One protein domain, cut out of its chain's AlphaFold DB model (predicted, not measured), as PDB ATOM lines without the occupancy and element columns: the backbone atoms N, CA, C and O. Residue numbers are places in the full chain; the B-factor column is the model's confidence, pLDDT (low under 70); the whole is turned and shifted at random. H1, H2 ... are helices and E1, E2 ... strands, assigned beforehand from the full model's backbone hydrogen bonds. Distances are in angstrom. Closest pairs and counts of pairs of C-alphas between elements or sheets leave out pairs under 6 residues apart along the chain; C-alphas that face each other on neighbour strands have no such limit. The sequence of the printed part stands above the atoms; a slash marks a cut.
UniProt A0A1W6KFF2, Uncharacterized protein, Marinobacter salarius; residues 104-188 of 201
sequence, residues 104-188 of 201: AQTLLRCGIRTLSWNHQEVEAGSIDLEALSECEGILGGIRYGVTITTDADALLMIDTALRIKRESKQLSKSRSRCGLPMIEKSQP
ATOM      1  N   ALA A 104     219.057 195.120 234.800       92.38
ATOM      2  CA  ALA A 104     219.191 193.737 234.364       92.38
ATOM      3  C   ALA A 104     220.650 193.299 234.346       92.38
ATOM      4  O   ALA A 104     220.979 192.232 234.855       92.38
ATOM      5  N   GLN A 105     221.561 194.152 233.865       93.44
ATOM      6  CA  GLN A 105     222.986 193.820 233.841       93.44
ATOM      7  C   GLN A 105     223.536 193.525 235.246       93.44
ATOM      8  O   GLN A 105     224.361 192.624 235.417       93.44
ATOM      9  N   THR A 106     223.077 194.255 236.265       92.31
ATOM     10  CA  THR A 106     223.505 194.041 237.652       92.31
ATOM     11  C   THR A 106     223.015 192.695 238.181       92.31
ATOM     12  O   THR A 106     223.798 191.980 238.809       92.31
ATOM     13  N   LEU A 107     221.765 192.329 237.888       90.88
ATOM     14  CA  LEU A 107     221.179 191.037 238.259       90.88
ATOM     15  C   LEU A 107     221.870 189.877 237.524       90.88
ATOM     16  O   LEU A 107     222.315 188.920 238.158       90.88
ATOM     17  N   LEU A 108     222.085 190.017 236.214       90.25
ATOM     18  CA  LEU A 108     222.766 189.028 235.378       90.25
ATOM     19  C   LEU A 108     224.214 188.780 235.821       90.25
ATOM     20  O   LEU A 108     224.652 187.631 235.858       90.25
ATOM     21  N   ARG A 109     224.953 189.823 236.230       90.94
ATOM     22  CA  ARG A 109     226.303 189.675 236.820       90.94
ATOM     23  C   ARG A 109     226.289 188.936 238.158       90.94
ATOM     24  O   ARG A 109     227.281 188.311 238.515       90.94
ATOM     25  N   CYS A 110     225.180 189.001 238.888       88.50
ATOM     26  CA  CYS A 110     224.951 188.205 240.089       88.50
ATOM     27  C   CYS A 110     224.461 186.778 239.767       88.50
ATOM     28  O   CYS A 110     224.225 186.001 240.685       88.50
ATOM     29  N   GLY A 111     224.325 186.400 238.491       85.94
ATOM     30  CA  GLY A 111     223.793 185.097 238.080       85.94
ATOM     31  C   GLY A 111     222.273 184.979 238.230       85.94
ATOM     32  O   GLY A 111     221.734 183.882 238.114       85.94
ATOM     33  N   ILE A 112     221.583 186.093 238.477       85.81
ATOM     34  CA  ILE A 112     220.130 186.153 238.618       85.81
ATOM     35  C   ILE A 112     219.541 186.375 237.230       85.81
ATOM     36  O   ILE A 112     219.727 187.436 236.634       85.81
ATOM     37  N   ARG A 113     218.869 185.348 236.712       84.25
ATOM     38  CA  ARG A 113     218.309 185.336 235.352       84.25
ATOM     39  C   ARG A 113     216.802 185.241 235.332       84.25
ATOM     40  O   ARG A 113     216.184 185.843 234.469       84.25
ATOM     41  N   THR A 114     216.234 184.512 236.278       81.19
ATOM     42  CA  THR A 114     214.798 184.290 236.330       81.19
ATOM     43  C   THR A 114     214.340 184.364 237.764       81.19
ATOM     44  O   THR A 114     215.033 183.923 238.690       81.19
ATOM     45  N   LEU A 115     213.159 184.943 237.903       81.31
ATOM     46  CA  LEU A 115     212.424 185.016 239.137       81.31
ATOM     47  C   LEU A 115     211.105 184.292 238.968       81.31
ATOM     48  O   LEU A 115     210.326 184.722 238.123       81.31
ATOM     49  N   SER A 116     210.866 183.224 239.730       82.19
ATOM     50  CA  SER A 116     209.632 182.449 239.611       82.19
ATOM     51  C   SER A 116     208.867 182.318 240.925       82.19
ATOM     52  O   SER A 116     209.439 182.313 242.023       82.19
ATOM     53  N   TRP A 117     207.552 182.202 240.774       82.69
ATOM     54  CA  TRP A 117     206.556 181.968 241.810       82.69
ATOM     55  C   TRP A 117     205.722 180.749 241.430       82.69
ATOM     56  O   TRP A 117     205.623 180.379 240.256       82.69
ATOM     57  N   ASN A 118     205.130 180.096 242.422       81.12
ATOM     58  CA  ASN A 118     204.178 179.029 242.131       81.12
ATOM     59  C   ASN A 118     202.825 179.611 241.670       81.12
ATOM     60  O   ASN A 118     202.529 180.782 241.909       81.12
ATOM     61  N   HIS A 119     201.995 178.787 241.025       81.19
ATOM     62  CA  HIS A 119     200.680 179.209 240.527       81.19
ATOM     63  C   HIS A 119     199.801 179.868 241.610       81.19
ATOM     64  O   HIS A 119     199.238 180.929 241.372       81.19
ATOM     65  N   GLN A 120     199.765 179.312 242.829       79.69
ATOM     66  CA  GLN A 120     198.950 179.848 243.929       79.69
ATOM     67  C   GLN A 120     199.389 181.256 244.356       79.69
ATOM     68  O   GLN A 120     198.557 182.088 244.701       79.69
ATOM     69  N   GLU A 121     200.694 181.540 244.350       78.69
ATOM     70  CA  GLU A 121     201.237 182.869 244.656       78.69
ATOM     71  C   GLU A 121     200.876 183.892 243.578       78.69
ATOM     72  O   GLU A 121     200.582 185.044 243.895       78.69
ATOM     73  N   VAL A 122     200.879 183.466 242.316       79.69
ATOM     74  CA  VAL A 122     200.504 184.300 241.173       79.69
ATOM     75  C   VAL A 122     199.013 184.628 241.196       79.69
ATOM     76  O   VAL A 122     198.654 185.805 241.104       79.69
ATOM     77  N   GLU A 123     198.159 183.621 241.398       80.12
ATOM     78  CA  GLU A 123     196.712 183.802 241.559       80.12
ATOM     79  C   GLU A 123     196.402 184.728 242.740       80.12
ATOM     80  O   GLU A 123     195.640 185.684 242.607       80.12
ATOM     81  N   ALA A 124     197.058 184.501 243.882       76.44
ATOM     82  CA  ALA A 124     196.942 185.349 245.063       76.44
ATOM     83  C   ALA A 124     197.315 186.810 244.784       76.44
ATOM     84  O   ALA A 124     196.643 187.719 245.258       76.44
ATOM     85  N   GLY A 125     198.381 187.039 244.012       72.88
ATOM     86  CA  GLY A 125     198.820 188.369 243.593       72.88
ATOM     87  C   GLY A 125     197.927 189.029 242.542       72.88
ATOM     88  O   GLY A 125     198.208 190.168 242.155       72.88
ATOM     89  N   SER A 126     196.891 188.331 242.057       78.75
ATOM     90  CA  SER A 126     196.077 188.742 240.907       78.75
ATOM     91  C   SER A 126     196.953 189.151 239.714       78.75
ATOM     92  O   SER A 126     196.710 190.176 239.067       78.75
ATOM     93  N   ILE A 127     198.046 188.413 239.488       80.50
ATOM     94  CA  ILE A 127     198.973 188.673 238.384       80.50
ATOM     95  C   ILE A 127     198.456 187.944 237.150       80.50
ATOM     96  O   ILE A 127     198.086 186.774 237.223       80.50
ATOM     97  N   ASP A 128     198.441 188.648 236.025       79.44
ATOM     98  CA  ASP A 128     198.097 188.060 234.739       79.44
ATOM     99  C   ASP A 128     199.169 187.040 234.329       79.44
ATOM    100  O   ASP A 128     200.350 187.378 234.209       79.44
ATOM    101  N   LEU A 129     198.751 185.789 234.135       77.00
ATOM    102  CA  LEU A 129     199.629 184.700 233.717       77.00
ATOM    103  C   LEU A 129     200.187 184.926 232.311       77.00
ATOM    104  O   LEU A 129     201.302 184.487 232.044       77.00
ATOM    105  N   GLU A 130     199.465 185.635 231.437       77.56
ATOM    106  CA  GLU A 130     199.924 185.942 230.075       77.56
ATOM    107  C   GLU A 130     201.142 186.877 230.069       77.56
ATOM    108  O   GLU A 130     201.935 186.873 229.127       77.56
ATOM    109  N   ALA A 131     201.339 187.644 231.147       73.06
ATOM    110  CA  ALA A 131     202.499 188.510 231.332       73.06
ATOM    111  C   ALA A 131     203.743 187.763 231.854       73.06
ATOM    112  O   ALA A 131     204.811 188.368 231.982       73.06
ATOM    113  N   LEU A 132     203.623 186.471 232.179       81.62
ATOM    114  CA  LEU A 132     204.682 185.666 232.781       81.62
ATOM    115  C   LEU A 132     205.058 184.477 231.889       81.62
ATOM    116  O   LEU A 132     204.248 183.913 231.163       81.62
ATOM    117  N   SER A 133     206.318 184.059 231.972       81.06
ATOM    118  CA  SER A 133     206.787 182.836 231.321       81.06
ATOM    119  C   SER A 133     206.569 181.635 232.238       81.06
ATOM    120  O   SER A 133     207.016 181.650 233.389       81.06
ATOM    121  N   GLU A 134     205.921 180.585 231.734       80.81
ATOM    122  CA  GLU A 134     205.856 179.297 232.430       80.81
ATOM    123  C   GLU A 134     207.253 178.656 232.494       80.81
ATOM    124  O   GLU A 134     208.022 178.690 231.532       80.81
ATOM    125  N   CYS A 135     207.594 178.087 233.647       70.81
ATOM    126  CA  CYS A 135     208.847 177.379 233.890       70.81
ATOM    127  C   CYS A 135     208.590 176.090 234.678       70.81
ATOM    128  O   CYS A 135     207.711 176.021 235.543       70.81
ATOM    129  N   GLU A 136     209.364 175.046 234.378       64.69
ATOM    130  CA  GLU A 136     209.295 173.787 235.120       64.69
ATOM    131  C   GLU A 136     209.924 173.964 236.505       64.69
ATOM    132  O   GLU A 136     211.122 174.209 236.650       64.69
ATOM    133  N   GLY A 137     209.115 173.823 237.557       59.56
ATOM    134  CA  GLY A 137     209.616 173.905 238.919       59.56
ATOM    135  C   GLY A 137     210.506 172.719 239.299       59.56
ATOM    136  O   GLY A 137     210.259 171.580 238.916       59.56
ATOM    137  N   ILE A 138     211.473 172.968 240.190       55.09
ATOM    138  CA  ILE A 138     212.437 171.981 240.733       55.09
ATOM    139  C   ILE A 138     211.760 170.727 241.349       55.09
ATOM    140  O   ILE A 138     212.403 169.697 241.525       55.09
ATOM    141  N   LEU A 139     210.464 170.799 241.674       58.81
ATOM    142  CA  LEU A 139     209.668 169.721 242.281       58.81
ATOM    143  C   LEU A 139     208.491 169.251 241.401       58.81
ATOM    144  O   LEU A 139     207.545 168.666 241.922       58.81
ATOM    145  N   GLY A 140     208.506 169.537 240.095       58.62
ATOM    146  CA  GLY A 140     207.451 169.115 239.159       58.62
ATOM    147  C   GLY A 140     206.129 169.887 239.274       58.62
ATOM    148  O   GLY A 140     205.118 169.452 238.735       58.62
ATOM    149  N   GLY A 141     206.116 171.016 239.990       69.81
ATOM    150  CA  GLY A 141     204.981 171.943 240.021       69.81
ATOM    151  C   GLY A 141     205.100 173.029 238.949       69.81
ATOM    152  O   GLY A 141     206.214 173.435 238.614       69.81
ATOM    153  N   ILE A 142     203.957 173.524 238.467       69.38
ATOM    154  CA  ILE A 142     203.894 174.640 237.514       69.38
ATOM    155  C   ILE A 142     204.357 175.924 238.207       69.38
ATOM    156  O   ILE A 142     203.887 176.266 239.304       69.38
ATOM    157  N   ARG A 143     205.285 176.633 237.565       78.94
ATOM    158  CA  ARG A 143     205.775 177.933 238.012       78.94
ATOM    159  C   ARG A 143     205.668 178.957 236.905       78.94
ATOM    160  O   ARG A 143     205.728 178.624 235.727       78.94
ATOM    161  N   TYR A 144     205.572 180.210 237.316       81.06
ATOM    162  CA  TYR A 144     205.551 181.352 236.417       81.06
ATOM    163  C   TYR A 144     206.590 182.354 236.868       81.06
ATOM    164  O   TYR A 144     206.794 182.546 238.068       81.06
ATOM    165  N   GLY A 145     207.255 182.990 235.917       83.31
ATOM    166  CA  GLY A 145     208.330 183.903 236.231       83.31
ATOM    167  C   GLY A 145     208.629 184.921 235.153       83.31
ATOM    168  O   GLY A 145     208.105 184.871 234.043       83.31
ATOM    169  N   VAL A 146     209.515 185.848 235.503       84.38
ATOM    170  CA  VAL A 146     210.052 186.849 234.581       84.38
ATOM    171  C   VAL A 146     211.492 186.475 234.255       84.38
ATOM    172  O   VAL A 146     212.330 186.367 235.157       84.38
ATOM    173  N   THR A 147     211.781 186.274 232.967       86.69
ATOM    174  CA  THR A 147     213.155 186.112 232.473       86.69
ATOM    175  C   THR A 147     213.772 187.488 232.259       86.69
ATOM    176  O   THR A 147     213.261 188.305 231.503       86.69
ATOM    177  N   ILE A 148     214.887 187.745 232.932       87.75
ATOM    178  CA  ILE A 148     215.535 189.049 232.989       87.75
ATOM    179  C   ILE A 148     216.492 189.180 231.809       87.75
ATOM    180  O   ILE A 148     217.595 188.626 231.824       87.75
ATOM    181  N   THR A 149     216.091 189.954 230.806       89.94
ATOM    182  CA  THR A 149     216.933 190.279 229.644       89.94
ATOM    183  C   THR A 149     217.194 191.782 229.558       89.94
ATOM    184  O   THR A 149     218.277 192.212 229.162       89.94
ATOM    185  N   THR A 150     216.221 192.581 229.985       92.31
ATOM    186  CA  THR A 150     216.187 194.040 229.901       92.31
ATOM    187  C   THR A 150     215.867 194.668 231.255       92.31
ATOM    188  O   THR A 150     215.335 194.020 232.158       92.31
ATOM    189  N   ASP A 151     216.166 195.958 231.408       91.00
ATOM    190  CA  ASP A 151     215.820 196.694 232.629       91.00
ATOM    191  C   ASP A 151     214.300 196.729 232.870       91.00
ATOM    192  O   ASP A 151     213.867 196.716 234.021       91.00
ATOM    193  N   ALA A 152     213.487 196.687 231.807       89.06
ATOM    194  CA  ALA A 152     212.035 196.564 231.916       89.06
ATOM    195  C   ALA A 152     211.623 195.229 232.556       89.06
ATOM    196  O   ALA A 152     210.774 195.227 233.445       89.06
ATOM    197  N   ASP A 153     212.280 194.120 232.196       87.94
ATOM    198  CA  ASP A 153     212.037 192.811 232.820       87.94
ATOM    199  C   ASP A 153     212.404 192.837 234.306       87.94
ATOM    200  O   ASP A 153     211.674 192.319 235.149       87.94
ATOM    201  N   ALA A 154     213.520 193.485 234.655       89.06
ATOM    202  CA  ALA A 154     213.922 193.648 236.050       89.06
ATOM    203  C   ALA A 154     212.891 194.462 236.852       89.06
ATOM    204  O   ALA A 154     212.649 194.160 238.018       89.06
ATOM    205  N   LEU A 155     212.267 195.473 236.246       88.06
ATOM    206  CA  LEU A 155     211.214 196.263 236.885       88.06
ATOM    207  C   LEU A 155     209.900 195.483 237.006       88.06
ATOM    208  O   LEU A 155     209.326 195.464 238.092       88.06
ATOM    209  N   LEU A 156     209.469 194.786 235.949       85.38
ATOM    210  CA  LEU A 156     208.290 193.909 235.963       85.38
ATOM    211  C   LEU A 156     208.418 192.808 237.022       85.38
ATOM    212  O   LEU A 156     207.466 192.490 237.737       85.38
ATOM    213  N   MET A 157     209.622 192.257 237.154       86.12
ATOM    214  CA  MET A 157     209.973 191.288 238.179       86.12
ATOM    215  C   MET A 157     209.738 191.848 239.592       86.12
ATOM    216  O   MET A 157     209.158 191.167 240.439       86.12
ATOM    217  N   ILE A 158     210.184 193.081 239.860       85.44
ATOM    218  CA  ILE A 158     209.988 193.726 241.165       85.44
ATOM    219  C   ILE A 158     208.526 194.099 241.394       85.44
ATOM    220  O   ILE A 158     208.028 193.851 242.491       85.44
ATOM    221  N   ASP A 159     207.826 194.631 240.392       84.94
ATOM    222  CA  ASP A 159     206.394 194.935 240.501       84.94
ATOM    223  C   ASP A 159     205.594 193.687 240.888       84.94
ATOM    224  O   ASP A 159     204.889 193.679 241.899       84.94
ATOM    225  N   THR A 160     205.811 192.590 240.158       82.88
ATOM    226  CA  THR A 160     205.187 191.292 240.431       82.88
ATOM    227  C   THR A 160     205.473 190.828 241.862       82.88
ATOM    228  O   THR A 160     204.548 190.474 242.594       82.88
ATOM    229  N   ALA A 161     206.733 190.902 242.311       83.12
ATOM    230  CA  ALA A 161     207.108 190.529 243.676       83.12
ATOM    231  C   ALA A 161     206.364 191.363 244.736       83.12
ATOM    232  O   ALA A 161     205.872 190.822 245.731       83.12
ATOM    233  N   LEU A 162     206.274 192.680 244.531       81.94
ATOM    234  CA  LEU A 162     205.613 193.602 245.454       81.94
ATOM    235  C   LEU A 162     204.096 193.397 245.480       81.94
ATOM    236  O   LEU A 162     203.509 193.417 246.563       81.94
ATOM    237  N   ARG A 163     203.468 193.161 244.324       80.56
ATOM    238  CA  ARG A 163     202.037 192.849 244.215       80.56
ATOM    239  C   ARG A 163     201.700 191.541 244.922       80.56
ATOM    240  O   ARG A 163     200.853 191.545 245.811       80.56
ATOM    241  N   ILE A 164     202.442 190.465 244.646       79.06
ATOM    242  CA  ILE A 164     202.286 189.185 245.357       79.06
ATOM    243  C   ILE A 164     202.448 189.395 246.864       79.06
ATOM    244  O   ILE A 164     201.627 188.917 247.642       79.06
ATOM    245  N   LYS A 165     203.455 190.151 247.317       77.81
ATOM    246  CA  LYS A 165     203.658 190.445 248.746       77.81
ATOM    247  C   LYS A 165     202.502 191.248 249.360       77.81
ATOM    248  O   LYS A 165     202.138 190.996 250.506       77.81
ATOM    249  N   ARG A 166     201.936 192.218 248.635       77.12
ATOM    250  CA  ARG A 166     200.812 193.049 249.098       77.12
ATOM    251  C   ARG A 166     199.550 192.213 249.289       77.12
ATOM    252  O   ARG A 166     198.946 192.287 250.355       77.12
ATOM    253  N   GLU A 167     199.214 191.386 248.306       75.31
ATOM    254  CA  GLU A 167     197.986 190.587 248.326       75.31
ATOM    255  C   GLU A 167     198.124 189.336 249.214       75.31
ATOM    256  O   GLU A 167     197.217 188.980 249.964       75.31
ATOM    257  N   SER A 168     199.308 188.714 249.262       66.62
ATOM    258  CA  SER A 168     199.564 187.546 250.125       66.62
ATOM    259  C   SER A 168     199.570 187.857 251.626       66.62
ATOM    260  O   SER A 168     199.367 186.940 252.426       66.62
ATOM    261  N   LYS A 169     199.709 189.129 252.043       58.53
ATOM    262  CA  LYS A 169     199.472 189.545 253.443       58.53
ATOM    263  C   LYS A 169     198.059 189.169 253.924       58.53
ATOM    264  O   LYS A 169     197.861 189.039 255.132       58.53
ATOM    265  N   GLN A 170     197.109 188.936 253.012       48.97
ATOM    266  CA  GLN A 170     195.760 188.457 253.328       48.97
ATOM    267  C   GLN A 170     195.657 186.923 253.459       48.97
ATOM    268  O   GLN A 170     194.710 186.431 254.070       48.97
ATOM    269  N   LEU A 171     196.629 186.152 252.953       41.72
ATOM    270  CA  LEU A 171     196.511 184.696 252.784       41.72
ATOM    271  C   LEU A 171     197.138 183.839 253.889       41.72
ATOM    272  O   LEU A 171     196.781 182.670 253.999       41.72
ATOM    273  N   SER A 172     198.030 184.345 254.747       36.44
ATOM    274  CA  SER A 172     198.421 183.602 255.960       36.44
ATOM    275  C   SER A 172     199.278 184.396 256.949       36.44
ATOM    276  O   SER A 172     200.167 185.159 256.589       36.44
ATOM    277  N   LYS A 173     199.105 184.086 258.244       35.59
ATOM    278  CA  LYS A 173     199.986 184.441 259.382       35.59
ATOM    279  C   LYS A 173     201.429 183.882 259.262       35.59
ATOM    280  O   LYS A 173     202.169 183.856 260.247       35.59
ATOM    281  N   SER A 174     201.840 183.417 258.082       34.53
ATOM    282  CA  SER A 174     203.150 182.833 257.794       34.53
ATOM    283  C   SER A 174     204.155 183.936 257.462       34.53
ATOM    284  O   SER A 174     204.343 184.351 256.325       34.53
ATOM    285  N   ARG A 175     204.818 184.427 258.506       39.47
ATOM    286  CA  ARG A 175     205.786 185.535 258.505       39.47
ATOM    287  C   ARG A 175     207.052 185.380 257.636       39.47
ATOM    288  O   ARG A 175     207.974 186.154 257.856       39.47
ATOM    289  N   SER A 176     207.189 184.406 256.733       41.47
ATOM    290  CA  SER A 176     208.549 183.997 256.329       41.47
ATOM    291  C   SER A 176     208.908 183.995 254.844       41.47
ATOM    292  O   SER A 176     210.093 184.153 254.566       41.47
ATOM    293  N   ARG A 177     207.999 183.796 253.874       45.47
ATOM    294  CA  ARG A 177     208.466 183.509 252.491       45.47
ATOM    295  C   ARG A 177     207.616 183.990 251.312       45.47
ATOM    296  O   ARG A 177     208.095 183.868 250.192       45.47
ATOM    297  N   CYS A 178     206.424 184.555 251.510       40.25
ATOM    298  CA  CYS A 178     205.633 185.040 250.374       40.25
ATOM    299  C   CYS A 178     206.358 186.187 249.655       40.25
ATOM    300  O   CYS A 178     206.772 187.162 250.285       40.25
ATOM    301  N   GLY A 179     206.535 186.039 248.341       40.28
ATOM    302  CA  GLY A 179     207.225 187.025 247.512       40.28
ATOM    303  C   GLY A 179     208.751 187.020 247.641       40.28
ATOM    304  O   GLY A 179     209.380 187.911 247.074       40.28
ATOM    305  N   LEU A 180     209.361 186.049 248.346       47.62
ATOM    306  CA  LEU A 180     210.795 185.787 248.202       47.62
ATOM    307  C   LEU A 180     210.991 184.803 247.055       47.62
ATOM    308  O   LEU A 180     210.706 183.613 247.193       47.62
ATOM    309  N   PRO A 181     211.454 185.296 245.914       48.66
ATOM    310  CA  PRO A 181     211.478 184.495 244.721       48.66
ATOM    311  C   PRO A 181     212.548 183.411 244.751       48.66
ATOM    312  O   PRO A 181     213.640 183.595 245.299       48.66
ATOM    313  N   MET A 182     212.260 182.299 244.083       50.38
ATOM    314  CA  MET A 182     213.266 181.277 243.844       50.38
ATOM    315  C   MET A 182     214.110 181.663 242.630       50.38
ATOM    316  O   MET A 182     213.585 181.900 241.546       50.38
ATOM    317  N   ILE A 183     215.429 181.725 242.818       54.03
ATOM    318  CA  ILE A 183     216.368 181.871 241.707       54.03
ATOM    319  C   ILE A 183     216.598 180.486 241.127       54.03
ATOM    320  O   ILE A 183     217.184 179.615 241.775       54.03
ATOM    321  N   GLU A 184     216.163 180.292 239.892       47.66
ATOM    322  CA  GLU A 184     216.514 179.100 239.137       47.66
ATOM    323  C   GLU A 184     217.937 179.281 238.606       47.66
ATOM    324  O   GLU A 184     218.220 180.150 237.779       47.66
ATOM    325  N   LYS A 185     218.876 178.483 239.132       45.91
ATOM    326  CA  LYS A 185     220.185 178.331 238.493       45.91
ATOM    327  C   LYS A 185     219.908 177.750 237.111       45.91
ATOM    328  O   LYS A 185     219.455 176.613 237.019       45.91
ATOM    329  N   SER A 186     220.189 178.504 236.052       40.16
ATOM    330  CA  SER A 186     220.210 177.940 234.705       40.16
ATOM    331  C   SER A 186     221.220 176.796 234.711       40.16
ATOM    332  O   SER A 186     222.419 177.038 234.867       40.16
ATOM    333  N   GLN A 187     220.757 175.553 234.602       34.84
ATOM    334  CA  GLN A 187     221.663 174.454 234.304       34.84
ATOM    335  C   GLN A 187     222.258 174.727 232.916       34.84
ATOM    336  O   GLN A 187     221.499 174.918 231.962       34.84
ATOM    337  N   PRO A 188     223.589 174.775 232.755       34.59
ATOM    338  CA  PRO A 188     224.164 174.727 231.425       34.59
ATOM    339  C   PRO A 188     223.969 173.299 230.902       34.59
ATOM    340  O   PRO A 188     224.627 172.384 231.388       34.59
TER     341      PRO A 188
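Overview. This is residues 104 to 188 of the 201 residues of an uncharacterized protein of Marinobacter salarius (UniProt A0A1W6KFF2). Picture a small, strongly twisted sheet of three strands, E1, E3 and E2, with one long helix, H3, over it and a short helix near each end of H3: H1 where H3 begins and H2 where it ends. After H3 the stretch of residues 169 to 188, with no named element, turns back along the sheet, where residues 182 to 183 pair briefly with E1. The 85 printed residues hold three named helices and three named strands, in the order H1 E1 H2 E2 E3 H3; the sheet is antiparallel and the class is mixed, helices and strands. The whole is compact, with a radius of gyration of the C-alphas of 12.6 A, and spans 36 by 27 by 26 A.

Arrangement. Begin at the inner strand E3, residues 142 to 147. Beside it find the edge strand E1, residues 114 to 118, antiparallel at 153 degrees, with N 117 and O 144 2.8 A apart, within hydrogen-bond range. The other edge strand, E2, residues 133 to 136, forms a hairpin with E3; look at N 135 and O 143, 2.8 A apart. The sheet is only just strongly twisted, its C-alphas up to 4.5 A off the best plane. Now look to H3, residues 151 to 168, which is on the sheet at a height of 9.5 A and runs along the strands, at 4 degrees to E3 on the local plane; its closest C-alphas to E3 are Met 157 and Val 146, 5.7 A apart. H2, residues 119 to 124, is also on the sheet, and with H3 on one face this makes two layers, helices over a sheet. E1, H2 and E2 form a split strand-helix-strand unit, two strands of one sheet that are not neighbours, joined through a helix, with E3 between them in the sheet, and its crossover is right-handed. H2 touches H3 at residues 164 to 168 alone, Ala 124 and Ser 168 having the closest C-alphas, 6.1 A; the tilt of 68 degrees is steep, only just short of about perpendicular, and they run the same way. H1, residues 104 to 109, is not on the sheet; it touches H3 at residues 151 to 154 alone, about perpendicular at 87 degrees, the closest C-alphas being Ala 104 and Asp 151, 4.8 A. H1 and H2 are apart. In H1, H2 and H3 every O i to N i+4 pair is within hydrogen-bond range.

Along the chain. Find C-alpha 104 at (219.191, 193.737, 234.364), where H1 begins; it is 8.6 A long. E1 measures 13.2 A, H2 8.5 A, E2 10.1 A and E3 15.6 A. From C-alpha 151 at (215.820, 196.694, 232.629), H3 runs 25.6 A to C-alpha 168 at (199.564, 187.546, 250.125).

Size, cuts and confidence. The two C-alphas farthest apart are those of Gln 170 and Pro 188, 38.4 A. The printed part has no cut, and no link is long. Mean pLDDT of the printed part is 71.9; look for values under 70 at residues 136 to 142 and 168 to 188.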